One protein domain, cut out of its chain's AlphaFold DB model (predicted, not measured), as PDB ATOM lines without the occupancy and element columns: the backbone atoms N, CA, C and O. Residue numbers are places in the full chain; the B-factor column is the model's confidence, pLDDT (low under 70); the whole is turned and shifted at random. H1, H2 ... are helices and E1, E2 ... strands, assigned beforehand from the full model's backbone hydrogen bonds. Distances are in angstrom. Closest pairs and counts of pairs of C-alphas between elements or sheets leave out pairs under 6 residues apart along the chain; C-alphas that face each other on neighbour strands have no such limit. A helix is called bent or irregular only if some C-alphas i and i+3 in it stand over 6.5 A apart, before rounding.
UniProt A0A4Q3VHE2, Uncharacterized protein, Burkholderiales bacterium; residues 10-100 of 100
ATOM      1  N   VAL A  10       5.014  17.772  26.226       95.44
ATOM      2  CA  VAL A  10       3.699  18.156  26.724       95.44
ATOM      3  C   VAL A  10       2.740  18.263  25.542       95.44
ATOM      4  O   VAL A  10       3.045  18.885  24.519       95.44
ATOM      5  N   TRP A  11       1.587  17.625  25.679       96.94
ATOM      6  CA  TRP A  11       0.494  17.621  24.720       96.94
ATOM      7  C   TRP A  11      -0.712  18.283  25.359       96.94
ATOM      8  O   TRP A  11      -1.114  17.900  26.453       96.94
ATOM      9  N   ARG A  12      -1.291  19.260  24.674       97.69
ATOM     10  CA  ARG A  12      -2.481  19.969  25.124       97.69
ATOM     11  C   ARG A  12      -3.709  19.435  24.416       97.69
ATOM     12  O   ARG A  12      -3.757  19.461  23.193       97.69
ATOM     13  N   LEU A  13      -4.711  19.043  25.185       98.00
ATOM     14  CA  LEU A  13      -6.063  18.788  24.723       98.00
ATOM     15  C   LEU A  13      -6.902  20.035  25.012       98.00
ATOM     16  O   LEU A  13      -6.969  20.509  26.149       98.00
ATOM     17  N   SER A  14      -7.523  20.594  23.979       97.56
ATOM     18  CA  SER A  14      -8.410  21.756  24.096       97.56
ATOM     19  C   SER A  14      -9.709  21.519  23.334       97.56
ATOM     20  O   SER A  14      -9.665  20.928  22.248       97.56
ATOM     21  N   PRO A  15     -10.858  21.965  23.872       96.94
ATOM     22  CA  PRO A  15     -12.128  21.783  23.202       96.94
ATOM     23  C   PRO A  15     -12.147  22.617  21.919       96.94
ATOM     24  O   PRO A  15     -11.713  23.771  21.900       96.94
ATOM     25  N   VAL A  16     -12.646  22.028  20.839       97.00
ATOM     26  CA  VAL A  16     -12.883  22.720  19.562       97.00
ATOM     27  C   VAL A  16     -14.366  22.870  19.251       97.00
ATOM     28  O   VAL A  16     -14.745  23.786  18.521       97.00
ATOM     29  N   ALA A  17     -15.210  22.022  19.842       95.19
ATOM     30  CA  ALA A  17     -16.654  22.182  19.801       95.19
ATOM     31  C   ALA A  17     -17.117  23.274  20.779       95.19
ATOM     32  O   ALA A  17     -16.546  23.469  21.855       95.19
ATOM     33  N   GLN A  18     -18.187  23.980  20.415       93.81
ATOM     34  CA  GLN A  18     -18.822  24.963  21.299       93.81
ATOM     35  C   GLN A  18     -19.474  24.260  22.491       93.81
ATOM     36  O   GLN A  18     -19.934  23.135  22.357       93.81
ATOM     37  N   THR A  19     -19.601  24.922  23.642       91.69
ATOM     38  CA  THR A  19     -20.155  24.306  24.867       91.69
ATOM     39  C   THR A  19     -21.596  23.805  24.735       91.69
ATOM     40  O   THR A  19     -22.014  22.936  25.493       91.69
ATOM     41  N   VAL A  20     -22.355  24.333  23.772       92.56
ATOM     42  CA  VAL A  20     -23.742  23.935  23.474       92.56
ATOM     43  C   VAL A  20     -23.850  22.864  22.383       92.56
ATOM     44  O   VAL A  20     -24.959  22.509  21.987       92.56
ATOM     45  N   ASP A  21     -22.724  22.371  21.863       92.75
ATOM     46  CA  ASP A  21     -22.719  21.387  20.783       92.75
ATOM     47  C   ASP A  21     -23.373  20.065  21.241       92.75
ATOM     48  O   ASP A  21     -22.968  19.486  22.255       92.75
ATOM     49  N   PRO A  22     -24.384  19.546  20.521       89.94
ATOM     50  CA  PRO A  22     -25.046  18.300  20.897       89.94
ATOM     51  C   PRO A  22     -24.102  17.089  20.884       89.94
ATOM     52  O   PRO A  22     -24.398  16.090  21.542       89.94
ATOM     53  N   ALA A  23     -22.963  17.160  20.184       88.94
ATOM     54  CA  ALA A  23     -21.945  16.116  20.194       88.94
ATOM     55  C   ALA A  23     -21.360  15.875  21.593       88.94
ATOM     56  O   ALA A  23     -20.933  14.753  21.874       88.94
ATOM     57  N   TRP A  24     -21.421  16.857  22.504       88.31
ATOM     58  CA  TRP A  24     -21.025  16.663  23.898       88.31
ATOM     59  C   TRP A  24     -21.873  15.611  24.605       88.31
ATOM     60  O   TRP A  24     -21.335  14.896  25.438       88.31
ATOM     61  N   GLN A  25     -23.161  15.459  24.264       88.75
ATOM     62  CA  GLN A  25     -24.068  14.453  24.849       88.75
ATOM     63  C   GLN A  25     -24.067  14.445  26.392       88.75
ATOM     64  O   GLN A  25     -24.158  13.394  27.018       88.75
ATOM     65  N   GLY A  26     -23.922  15.620  27.013       84.31
ATOM     66  CA  GLY A  26     -23.848  15.755  28.472       84.31
ATOM     67  C   GLY A  26     -22.508  15.348  29.097       84.31
ATOM     68  O   GLY A  26     -22.403  15.334  30.321       84.31
ATOM     69  N   ARG A  27     -21.477  15.039  28.296       86.25
ATOM     70  CA  ARG A  27     -20.114  14.788  28.789       86.25
ATOM     71  C   ARG A  27     -19.536  16.036  29.454       86.25
ATOM     72  O   ARG A  27     -19.853  17.168  29.082       86.25
ATOM     73  N   ARG A  28     -18.625  15.812  30.404       87.56
ATOM     74  CA  ARG A  28     -17.820  16.877  31.003       87.56
ATOM     75  C   ARG A  28     -16.987  17.565  29.920       87.56
ATOM     76  O   ARG A  28     -16.360  16.903  29.098       87.56
ATOM     77  N   ILE A  29     -16.969  18.895  29.958       92.62
ATOM     78  CA  ILE A  29     -16.153  19.724  29.071       92.62
ATOM     79  C   ILE A  29     -14.989  20.277  29.882       92.62
ATOM     80  O   ILE A  29     -15.166  21.147  30.729       92.62
ATOM     81  N   TRP A  30     -13.803  19.757  29.608       93.56
ATOM     82  CA  TRP A  30     -12.528  20.315  30.038       93.56
ATOM     83  C   TRP A  30     -12.132  21.450  29.108       93.56
ATOM     84  O   TRP A  30     -12.122  21.278  27.886       93.56
ATOM     85  N   THR A  31     -11.797  22.594  29.681       94.00
ATOM     86  CA  THR A  31     -11.311  23.769  28.957       94.00
ATOM     87  C   THR A  31      -9.859  23.594  28.519       94.00
ATOM     88  O   THR A  31      -9.481  24.074  27.446       94.00
ATOM     89  N   ARG A  32      -9.058  22.846  29.291       94.88
ATOM     90  CA  ARG A  32      -7.677  22.499  28.939       94.88
ATOM     91  C   ARG A  32      -7.174  21.309  29.749       94.88
ATOM     92  O   ARG A  32      -7.335  21.276  30.963       94.88
ATOM     93  N   VAL A  33      -6.480  20.388  29.081       96.88
ATOM     94  CA  VAL A  33      -5.705  19.322  29.732       96.88
ATOM     95  C   VAL A  33      -4.324  19.238  29.102       96.88
ATOM     96  O   VAL A  33      -4.218  19.042  27.896       96.88
ATOM     97  N   ASP A  34      -3.271  19.362  29.905       97.12
ATOM     98  CA  ASP A  34      -1.892  19.198  29.446       97.12
ATOM     99  C   ASP A  34      -1.314  17.889  30.005       97.12
ATOM    100  O   ASP A  34      -1.344  17.636  31.213       97.12
ATOM    101  N   VAL A  35      -0.783  17.054  29.112       96.88
ATOM    102  CA  VAL A  35      -0.351  15.684  29.400       96.88
ATOM    103  C   VAL A  35       1.075  15.457  28.930       96.88
ATOM    104  O   VAL A  35       1.438  15.807  27.807       96.88
ATOM    105  N   VAL A  36       1.882  14.815  29.766       96.31
ATOM    106  CA  VAL A  36       3.226  14.371  29.401       96.31
ATOM    107  C   VAL A  36       3.137  13.028  28.691       96.31
ATOM    108  O   VAL A  36       2.681  12.045  29.265       96.31
ATOM    109  N   ALA A  37       3.583  12.957  27.439       94.75
ATOM    110  CA  ALA A  37       3.567  11.713  26.672       94.75
ATOM    111  C   ALA A  37       4.626  11.697  25.563       94.75
ATOM    112  O   ALA A  37       5.091  12.747  25.105       94.75
ATOM    113  N   GLY A  38       4.998  10.499  25.105       92.56
ATOM    114  CA  GLY A  38       5.878  10.328  23.948       92.56
ATOM    115  C   GLY A  38       5.134  10.530  22.627       92.56
ATOM    116  O   GLY A  38       5.713  10.991  21.644       92.56
ATOM    117  N   THR A  39       3.832  10.237  22.607       92.75
ATOM    118  CA  THR A  39       2.982  10.337  21.413       92.75
ATOM    119  C   THR A  39       1.625  10.979  21.704       92.75
ATOM    120  O   THR A  39       1.162  11.015  22.843       92.75
ATOM    121  N   VAL A  40       0.947  11.433  20.646       94.94
ATOM    122  CA  VAL A  40      -0.423  11.969  20.728       94.94
ATOM    123  C   VAL A  40      -1.426  10.939  21.270       94.94
ATOM    124  O   VAL A  40      -2.277  11.278  22.085       94.94
ATOM    125  N   GLY A  41      -1.304   9.666  20.872       94.56
ATOM    126  CA  GLY A  41      -2.210   8.602  21.319       94.56
ATOM    127  C   GLY A  41      -2.060   8.287  22.809       94.56
ATOM    128  O   GLY A  41      -3.052   8.078  23.503       94.56
ATOM    129  N   GLU A  42      -0.829   8.315  23.320       95.12
ATOM    130  CA  GLU A  42      -0.559   8.183  24.756       95.12
ATOM    131  C   GLU A  42      -1.131   9.357  25.558       95.12
ATOM    132  O   GLU A  42      -1.687   9.134  26.632       95.12
ATOM    133  N   ALA A  43      -1.043  10.585  25.031       96.00
ATOM    134  CA  ALA A  43      -1.627  11.761  25.673       96.00
ATOM    135  C   ALA A  43      -3.153  11.639  25.810       96.00
ATOM    136  O   ALA A  43      -3.690  11.861  26.894       96.00
ATOM    137  N   ILE A  44      -3.838  11.216  24.738       96.69
ATOM    138  CA  ILE A  44      -5.285  10.955  24.757       96.69
ATOM    139  C   ILE A  44      -5.609   9.881  25.798       96.69
ATOM    140  O   ILE A  44      -6.444  10.101  26.670       96.69
ATOM    141  N   LEU A  45      -4.910   8.743  25.768       95.81
ATOM    142  CA  LEU A  45      -5.165   7.641  26.695       95.81
ATOM    143  C   LEU A  45      -4.976   8.050  28.164       95.81
ATOM    144  O   LEU A  45      -5.737   7.621  29.030       95.81
ATOM    145  N   ALA A  46      -3.970   8.869  28.457       95.88
ATOM    146  CA  ALA A  46      -3.731   9.381  29.800       95.88
ATOM    147  C   ALA A  46      -4.807  10.388  30.245       95.88
ATOM    148  O   ALA A  46      -5.288  10.276  31.373       95.88
ATOM    149  N   ALA A  47      -5.265  11.285  29.365       95.44
ATOM    150  CA  ALA A  47      -6.396  12.174  29.651       95.44
ATOM    151  C   ALA A  47      -7.692  11.388  29.938       95.44
ATOM    152  O   ALA A  47      -8.374  11.660  30.926       95.44
ATOM    153  N   VAL A  48      -7.986  10.350  29.145       94.31
ATOM    154  CA  VAL A  48      -9.128   9.444  29.371       94.31
ATOM    155  C   VAL A  48      -9.030   8.757  30.733       94.31
ATOM    156  O   VAL A  48      -9.991   8.746  31.500       94.31
ATOM    157  N   ARG A  49      -7.860   8.204  31.072       92.88
ATOM    158  CA  ARG A  49      -7.635   7.558  32.376       92.88
ATOM    159  C   ARG A  49      -7.802   8.534  33.536       92.88
ATOM    160  O   ARG A  49      -8.358   8.155  34.563       92.88
ATOM    161  N   HIS A  50      -7.340   9.772  33.379       91.94
ATOM    162  CA  HIS A  50      -7.505  10.815  34.386       91.94
ATOM    163  C   HIS A  50      -8.986  11.150  34.617       91.94
ATOM    164  O   HIS A  50      -9.440  11.157  35.760       91.94
ATOM    165  N   GLU A  51      -9.764  11.333  33.547       90.50
ATOM    166  CA  GLU A  51     -11.214  11.544  33.638       90.50
ATOM    167  C   GLU A  51     -11.932  10.367  34.317       90.50
ATOM    168  O   GLU A  51     -12.758  10.562  35.215       90.50
ATOM    169  N   GLN A  52     -11.586   9.136  33.935       87.62
ATOM    170  CA  GLN A  52     -12.144   7.925  34.538       87.62
ATOM    171  C   GLN A  52     -11.808   7.825  36.030       87.62
ATOM    172  O   GLN A  52     -12.684   7.496  36.829       87.62
ATOM    173  N   ALA A  53     -10.574   8.149  36.423       86.19
ATOM    174  CA  ALA A  53     -10.146   8.135  37.820       86.19
ATOM    175  C   ALA A  53     -10.909   9.163  38.672       86.19
ATOM    176  O   ALA A  53     -11.297   8.858  39.799       86.19
ATOM    177  N   LEU A  54     -11.176  10.357  38.135       82.75
ATOM    178  CA  LEU A  54     -11.979  11.377  38.818       82.75
ATOM    179  C   LEU A  54     -13.444  10.960  38.971       82.75
ATOM    180  O   LEU A  54     -14.049  11.179  40.022       82.75
ATOM    181  N   THR A  55     -14.004  10.322  37.945       74.81
ATOM    182  CA  THR A  55     -15.390   9.833  37.962       74.81
ATOM    183  C   THR A  55     -15.551   8.679  38.953       74.81
ATOM    184  O   THR A  55     -16.478   8.682  39.760       74.81
ATOM    185  N   ALA A  56     -14.597   7.742  38.978       69.69
ATOM    186  CA  ALA A  56     -14.587   6.620  39.919       69.69
ATOM    187  C   ALA A  56     -14.522   7.064  41.391       69.69
ATOM    188  O   ALA A  56     -15.018   6.359  42.266       69.69
ATOM    189  N   ASN A  57     -13.930   8.229  41.668       61.34
ATOM    190  CA  ASN A  57     -13.821   8.771  43.023       61.34
ATOM    191  C   ASN A  57     -15.059   9.573  43.463       61.34
ATOM    192  O   ASN A  57     -15.229   9.830  44.652       61.34
ATOM    193  N   THR A  58     -15.910   9.983  42.517       57.59
ATOM    194  CA  THR A  58     -17.070  10.851  42.788       57.59
ATOM    195  C   THR A  58     -18.352  10.042  43.004       57.59
ATOM    196  O   THR A  58     -19.239  10.489  43.723       57.59
ATOM    197  N   ASP A  59     -18.437   8.820  42.469       49.88
ATOM    198  CA  ASP A  59     -19.694   8.078  42.426       49.88
ATOM    199  C   ASP A  59     -19.529   6.569  42.662       49.88
ATOM    200  O   ASP A  59     -19.263   5.799  41.744       49.88
ATOM    201  N   GLN A  60     -19.834   6.112  43.882       48.50
ATOM    202  CA  GLN A  60     -20.286   4.727  44.096       48.50
ATOM    203  C   GLN A  60     -21.751   4.514  43.655       48.50
ATOM    204  O   GLN A  60     -22.259   3.404  43.787       48.50
ATOM    205  N   ASN A  61     -22.436   5.548  43.140       44.09
ATOM    206  CA  ASN A  61     -23.882   5.509  42.886       44.09
ATOM    207  C   ASN A  61     -24.322   5.916  41.465       44.09
ATOM    208  O   ASN A  61     -25.504   5.818  41.152       44.09
ATOM    209  N   SER A  62     -23.398   6.313  40.585       43.47
ATOM    210  CA  SER A  62     -23.704   6.694  39.197       43.47
ATOM    211  C   SER A  62     -23.188   5.639  38.216       43.47
ATOM    212  O   SER A  62     -22.240   5.862  37.465       43.47
ATOM    213  N   GLN A  63     -23.828   4.463  38.212       43.22
ATOM    214  CA  GLN A  63     -23.578   3.414  37.208       43.22
ATOM    215  C   GLN A  63     -23.905   3.851  35.762       43.22
ATOM    216  O   GLN A  63     -23.496   3.170  34.822       43.22
ATOM    217  N   ASP A  64     -24.597   4.975  35.560       43.09
ATOM    218  CA  ASP A  64     -25.029   5.441  34.233       43.09
ATOM    219  C   ASP A  64     -23.946   6.201  33.439       43.09
ATOM    220  O   ASP A  64     -24.036   6.329  32.221       43.09
ATOM    221  N   HIS A  65     -22.863   6.657  34.079       47.69
ATOM    222  CA  HIS A  65     -21.794   7.392  33.380       47.69
ATOM    223  C   HIS A  65     -20.715   6.488  32.755       47.69
ATOM    224  O   HIS A  65     -19.836   6.975  32.049       47.69
ATOM    225  N   GLN A  66     -20.767   5.168  32.977       47.38
ATOM    226  CA  GLN A  66     -19.692   4.242  32.581       47.38
ATOM    227  C   GLN A  66     -19.773   3.706  31.140       47.38
ATOM    228  O   GLN A  66     -18.883   2.966  30.728       47.38
ATOM    229  N   GLN A  67     -20.809   4.043  30.365       53.44
ATOM    230  CA  GLN A  67     -21.008   3.465  29.022       53.44
ATOM    231  C   GLN A  67     -20.617   4.394  27.859       53.44
ATOM    232  O   GLN A  67     -20.601   3.964  26.706       53.44
ATOM    233  N   GLY A  68     -20.273   5.656  28.131       63.59
ATOM    234  CA  GLY A  68     -19.848   6.609  27.104       63.59
ATOM    235  C   GLY A  68     -18.336   6.591  26.869       63.59
ATOM    236  O   GLY A  68     -17.563   6.623  27.820       63.59
ATOM    237  N   ARG A  69     -17.904   6.603  25.599       78.56
ATOM    238  CA  ARG A  69     -16.531   7.010  25.240       78.56
ATOM    239  C   ARG A  69     -16.247   8.411  25.784       78.56
ATOM    240  O   ARG A  69     -17.145   9.265  25.768       78.56
ATOM    241  N   SER A  70     -15.013   8.629  26.232       87.81
ATOM    242  CA  SER A  70     -14.567   9.933  26.723       87.81
ATOM    243  C   SER A  70     -14.602  10.959  25.593       87.81
ATOM    244  O   SER A  70     -14.362  10.626  24.431       87.81
ATOM    245  N   GLY A  71     -14.871  12.225  25.929       90.88
ATOM    246  CA  GLY A  71     -14.823  13.311  24.949       90.88
ATOM    247  C   GLY A  71     -13.442  13.449  24.298       90.88
ATOM    248  O   GLY A  71     -13.361  13.775  23.120       90.88
ATOM    249  N   PHE A  72     -12.367  13.125  25.026       94.12
ATOM    250  CA  PHE A  72     -10.989  13.201  24.528       94.12
ATOM    251  C   PHE A  72     -10.684  12.245  23.369       94.12
ATOM    252  O   PHE A  72      -9.700  12.442  22.661       94.12
ATOM    253  N   GLU A  73     -11.504  11.211  23.175       92.44
ATOM    254  CA  GLU A  73     -11.362  10.256  22.073       92.44
ATOM    255  C   GLU A  73     -12.015  10.755  20.770       92.44
ATOM    256  O   GLU A  73     -11.844  10.124  19.726       92.44
ATOM    257  N   ASP A  74     -12.765  11.862  20.812       93.19
ATOM    258  CA  ASP A  74     -13.448  12.444  19.654       93.19
ATOM    259  C   ASP A  74     -12.726  13.712  19.169       93.19
ATOM    260  O   ASP A  74     -12.762  14.766  19.808       93.19
ATOM    261  N   GLU A  75     -12.103  13.626  17.990       93.06
ATOM    262  CA  GLU A  75     -11.384  14.738  17.349       93.06
ATOM    263  C   GLU A  75     -12.281  15.941  17.006       93.06
ATOM    264  O   GLU A  75     -11.794  17.052  16.791       93.06
ATOM    265  N   ARG A  76     -13.604  15.739  16.951       94.19
ATOM    266  CA  ARG A  76     -14.580  16.817  16.736       94.19
ATOM    267  C   ARG A  76     -14.841  17.605  18.011       94.19
ATOM    268  O   ARG A  76     -15.320  18.732  17.929       94.19
ATOM    269  N   LEU A  77     -14.557  17.014  19.171       94.94
ATOM    270  CA  LEU A  77     -14.721  17.636  20.478       94.94
ATOM    271  C   LEU A  77     -13.407  18.228  20.975       94.94
ATOM    272  O   LEU A  77     -13.413  19.363  21.448       94.94
ATOM    273  N   TYR A  78     -12.290  17.512  20.809       97.12
ATOM    274  CA  TYR A  78     -10.963  17.942  21.249       97.12
ATOM    275  C   TYR A  78      -9.931  17.939  20.129       97.12
ATOM    276  O   TYR A  78      -9.773  16.966  19.398       97.12
ATOM    277  N   ARG A  79      -9.132  19.006  20.081       97.25
ATOM    278  CA  ARG A  79      -7.864  19.021  19.349       97.25
ATOM    279  C   ARG A  79      -6.723  18.722  20.306       97.25
ATOM    280  O   ARG A  79      -6.738  19.188  21.446       97.25
ATOM    281  N   VAL A  80      -5.733  17.981  19.815       97.44
ATOM    282  CA  VAL A  80      -4.506  17.676  20.550       97.44
ATOM    283  C   VAL A  80      -3.320  18.343  19.869       97.44
ATOM    284  O   VAL A  80      -2.959  17.994  18.747       97.44
ATOM    285  N   ASP A  81      -2.707  19.295  20.561       96.81
ATOM    286  CA  ASP A  81      -1.585  20.081  20.065       96.81
ATOM    287  C   ASP A  81      -0.312  19.731  20.845       96.81
ATOM    288  O   ASP A  81      -0.307  19.666  22.076       96.81
ATOM    289  N   ARG A  82       0.805  19.532  20.140       95.25
ATOM    290  CA  ARG A  82       2.115  19.412  20.789       95.25
ATOM    291  C   ARG A  82       2.582  20.795  21.227       95.25
ATOM    292  O   ARG A  82       2.720  21.690  20.395       95.25
ATOM    293  N   LEU A  83       2.904  20.945  22.506       94.25
ATOM    294  CA  LEU A  83       3.489  22.177  23.010       94.25
ATOM    295  C   LEU A  83       5.001  22.227  22.718       94.25
ATOM    296  O   LEU A  83       5.662  21.185  22.625       94.25
ATOM    297  N   PRO A  84       5.570  23.434  22.545       89.38
ATOM    298  CA  PRO A  84       7.005  23.601  22.322       89.38
ATOM    299  C   PRO A  84       7.837  23.285  23.574       89.38
ATOM    300  O   PRO A  84       9.043  23.070  23.466       89.38
ATOM    301  N   GLU A  85       7.209  23.261  24.749       83.31
ATOM    302  CA  GLU A  85       7.860  22.963  26.018       83.31
ATOM    303  C   GLU A  85       8.277  21.487  26.131       83.31
ATOM    304  O   GLU A  85       7.604  20.561  25.660       83.31
ATOM    305  N   ALA A  86       9.425  21.269  26.768       83.31
ATOM    306  CA  ALA A  86       9.809  19.943  27.222       83.31
ATOM    307  C   ALA A  86       8.940  19.536  28.419       83.31
ATOM    308  O   ALA A  86       8.431  20.391  29.143       83.31
ATOM    309  N   ALA A  87       8.804  18.229  28.644       86.62
ATOM    310  CA  ALA A  87       8.169  17.743  29.860       86.62
ATOM    311  C   ALA A  87       8.902  18.283  31.109       86.62
ATOM    312  O   ALA A  87      10.135  18.385  31.089       86.62
ATOM    313  N   PRO A  88       8.177  18.624  32.191       86.94
ATOM    314  CA  PRO A  88       8.798  19.078  33.426       86.94
ATOM    315  C   PRO A  88       9.766  18.027  33.985       86.94
ATOM    316  O   PRO A  88       9.583  16.821  33.809       86.94
ATOM    317  N   ALA A  89      10.814  18.487  34.670       85.38
ATOM    318  CA  ALA A  89      11.805  17.592  35.254       85.38
ATOM    319  C   ALA A  89      11.146  16.638  36.264       85.38
ATOM    320  O   ALA A  89      10.472  17.079  37.192       85.38
ATOM    321  N   GLY A  90      11.361  15.334  36.081       86.50
ATOM    322  CA  GLY A  90      10.777  14.292  36.929       86.50
ATOM    323  C   GLY A  90       9.359  13.862  36.547       86.50
ATOM    324  O   GLY A  90       8.844  12.948  37.183       86.50
ATOM    325  N   ALA A  91       8.750  14.460  35.517       88.69
ATOM    326  CA  ALA A  91       7.464  13.999  35.009       88.69
ATOM    327  C   ALA A  91       7.585  12.627  34.339       88.69
ATOM    328  O   ALA A  91       8.552  12.335  33.625       88.69
ATOM    329  N   LEU A  92       6.575  11.796  34.559       90.38
ATOM    330  CA  LEU A  92       6.460  10.464  33.996       90.38
ATOM    331  C   LEU A  92       5.530  10.468  32.774       90.38
ATOM    332  O   LEU A  92       4.646  11.319  32.647       90.38
ATOM    333  N   PRO A  93       5.704   9.509  31.847       89.94
ATOM    334  CA  PRO A  93       4.745   9.311  30.771       89.94
ATOM    335  C   PRO A  93       3.343   9.056  31.340       89.94
ATOM    336  O   PRO A  93       3.148   8.152  32.151       89.94
ATOM    337  N   GLY A  94       2.369   9.828  30.871       91.38
ATOM    338  CA  GLY A  94       0.979   9.789  31.305       91.38
ATOM    339  C   GLY A  94       0.630  10.748  32.444       91.38
ATOM    340  O   GLY A  94      -0.542  10.813  32.809       91.38
ATOM    341  N   ASP A  95       1.591  11.509  32.978       94.06
ATOM    342  CA  ASP A  95       1.294  12.535  33.977       94.06
ATOM    343  C   ASP A  95       0.433  13.644  33.365       94.06
ATOM    344  O   ASP A  95       0.784  14.255  32.351       94.06
ATOM    345  N   VAL A  96      -0.691  13.932  34.019       93.44
ATOM    346  CA  VAL A  96      -1.496  15.125  33.750       93.44
ATOM    347  C   VAL A  96      -0.925  16.258  34.587       93.44
ATOM    348  O   VAL A  96      -1.057  16.264  35.811       93.44
ATOM    349  N   VAL A  97      -0.257  17.203  33.931       92.56
ATOM    350  CA  VAL A  97       0.411  18.330  34.603       92.56
ATOM    351  C   VAL A  97      -0.529  19.513  34.814       92.56
ATOM    352  O   VAL A  97      -0.243  20.394  35.622       92.56
ATOM    353  N   PHE A  98      -1.657  19.530  34.101       92.81
ATOM    354  CA  PHE A  98      -2.688  20.549  34.227       92.81
ATOM    355  C   PHE A  98      -4.039  20.037  33.707       92.81
ATOM    356  O   PHE A  98      -4.073  19.387  32.662       92.81
ATOM    357  N   ALA A  99      -5.137  20.344  34.406       90.88
ATOM    358  CA  ALA A  99      -6.500  20.017  33.979       90.88
ATOM    359  C   ALA A  99      -7.537  20.971  34.611       90.88
ATOM    360  O   ALA A  99      -7.623  21.045  35.837       90.88
ATOM    361  N   GLU A 100      -8.328  21.662  33.782       88.25
ATOM    362  CA  GLU A 100      -9.455  22.542  34.177       88.25
ATOM    363  C   GLU A 100     -10.697  22.332  33.309       88.25
ATOM    364  O   GLU A 100     -10.570  22.299  32.060       88.25
TER     365      GLU A 100
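Overview. This is residues 10 to 100 of the 100 residues of an uncharacterized protein of Burkholderiales bacterium (UniProt A0A4Q3VHE2). One strongly twisted sheet of four strands forms a wall, and the long helix H1 runs across one face of it, while the other face has no named helix on it. The far end of H1 reaches past the sheet, and residues 57 to 64, from the end of H1 into the short helix H2, stick out there. The printed part has 91 residues, with two named helices and four named strands in the order E1 E2 H1 H2 E3 E4; the sheet runs E3 E1 E2 E4, antiparallel throughout, and the class is mixed, helices and strands. The whole is compact, with a radius of gyration of the C-alphas of 13.4 A and spans of 38 by 29 by 19 A.

Arrangement. Begin at E1, residues 10 to 15, an inner strand. Its antiparallel neighbour E2, residues 33 to 37, forms a hairpin with it; look for N 11 and O 35, 2.8 A apart, within hydrogen-bond range. On the other side of E1 is the edge strand E3, residues 78 to 86, antiparallel, with N 12 and O 81 within range at 2.8 A. The other edge strand, E4, residues 96 to 99, is antiparallel to E2, with N 34 and O 98 within range at 2.9 A. H1, residues 40 to 58, is on the sheet at a height of 8.8 A, over E1, E2 and E4; it runs across the strands, at 66 degrees to E1 on the local plane. Its closest C-alphas to E2 are those of Ala 43 and Ala 37, 5.3 A apart. H2, residues 63 to 67, is not on the sheet; it is near H1, with 7 pairs of C-alphas within 10 A. E2, H1, H2 and E3 make a split strand-helix-strand unit, two strands running the same way with E1 between them, and its crossover is right-handed. In H1 every O i to N i+4 pair is within hydrogen-bond range; in H2 0 of 1 is, and 0 of 2 O i to N i+3 pairs.

Along the chain. Find C-alpha 10 at (3.699, 18.156, 26.724); from there E1 runs 16.6 A. E2 spans 12.4 A. H1 starts at C-alpha 40, (-0.423, 11.969, 20.728), and runs 27.7 A. H2 spans 8.6 A and is only just irregular, C-alphas 64 and 67 being 6.9 A apart. E3 spans 21.7 A. E4 spans 7.0 A and ends at C-alpha 99, (-6.500, 20.017, 33.979).

Size, cuts and confidence. The C-alphas farthest apart, those of Asn 61 and Pro 84, are 41.3 A apart. The printed part has no cut, and the link from E1 to E2, 17 residues, is long. The mean pLDDT of the printed part is 86.3; look for values under 70 at residues 56 to 68.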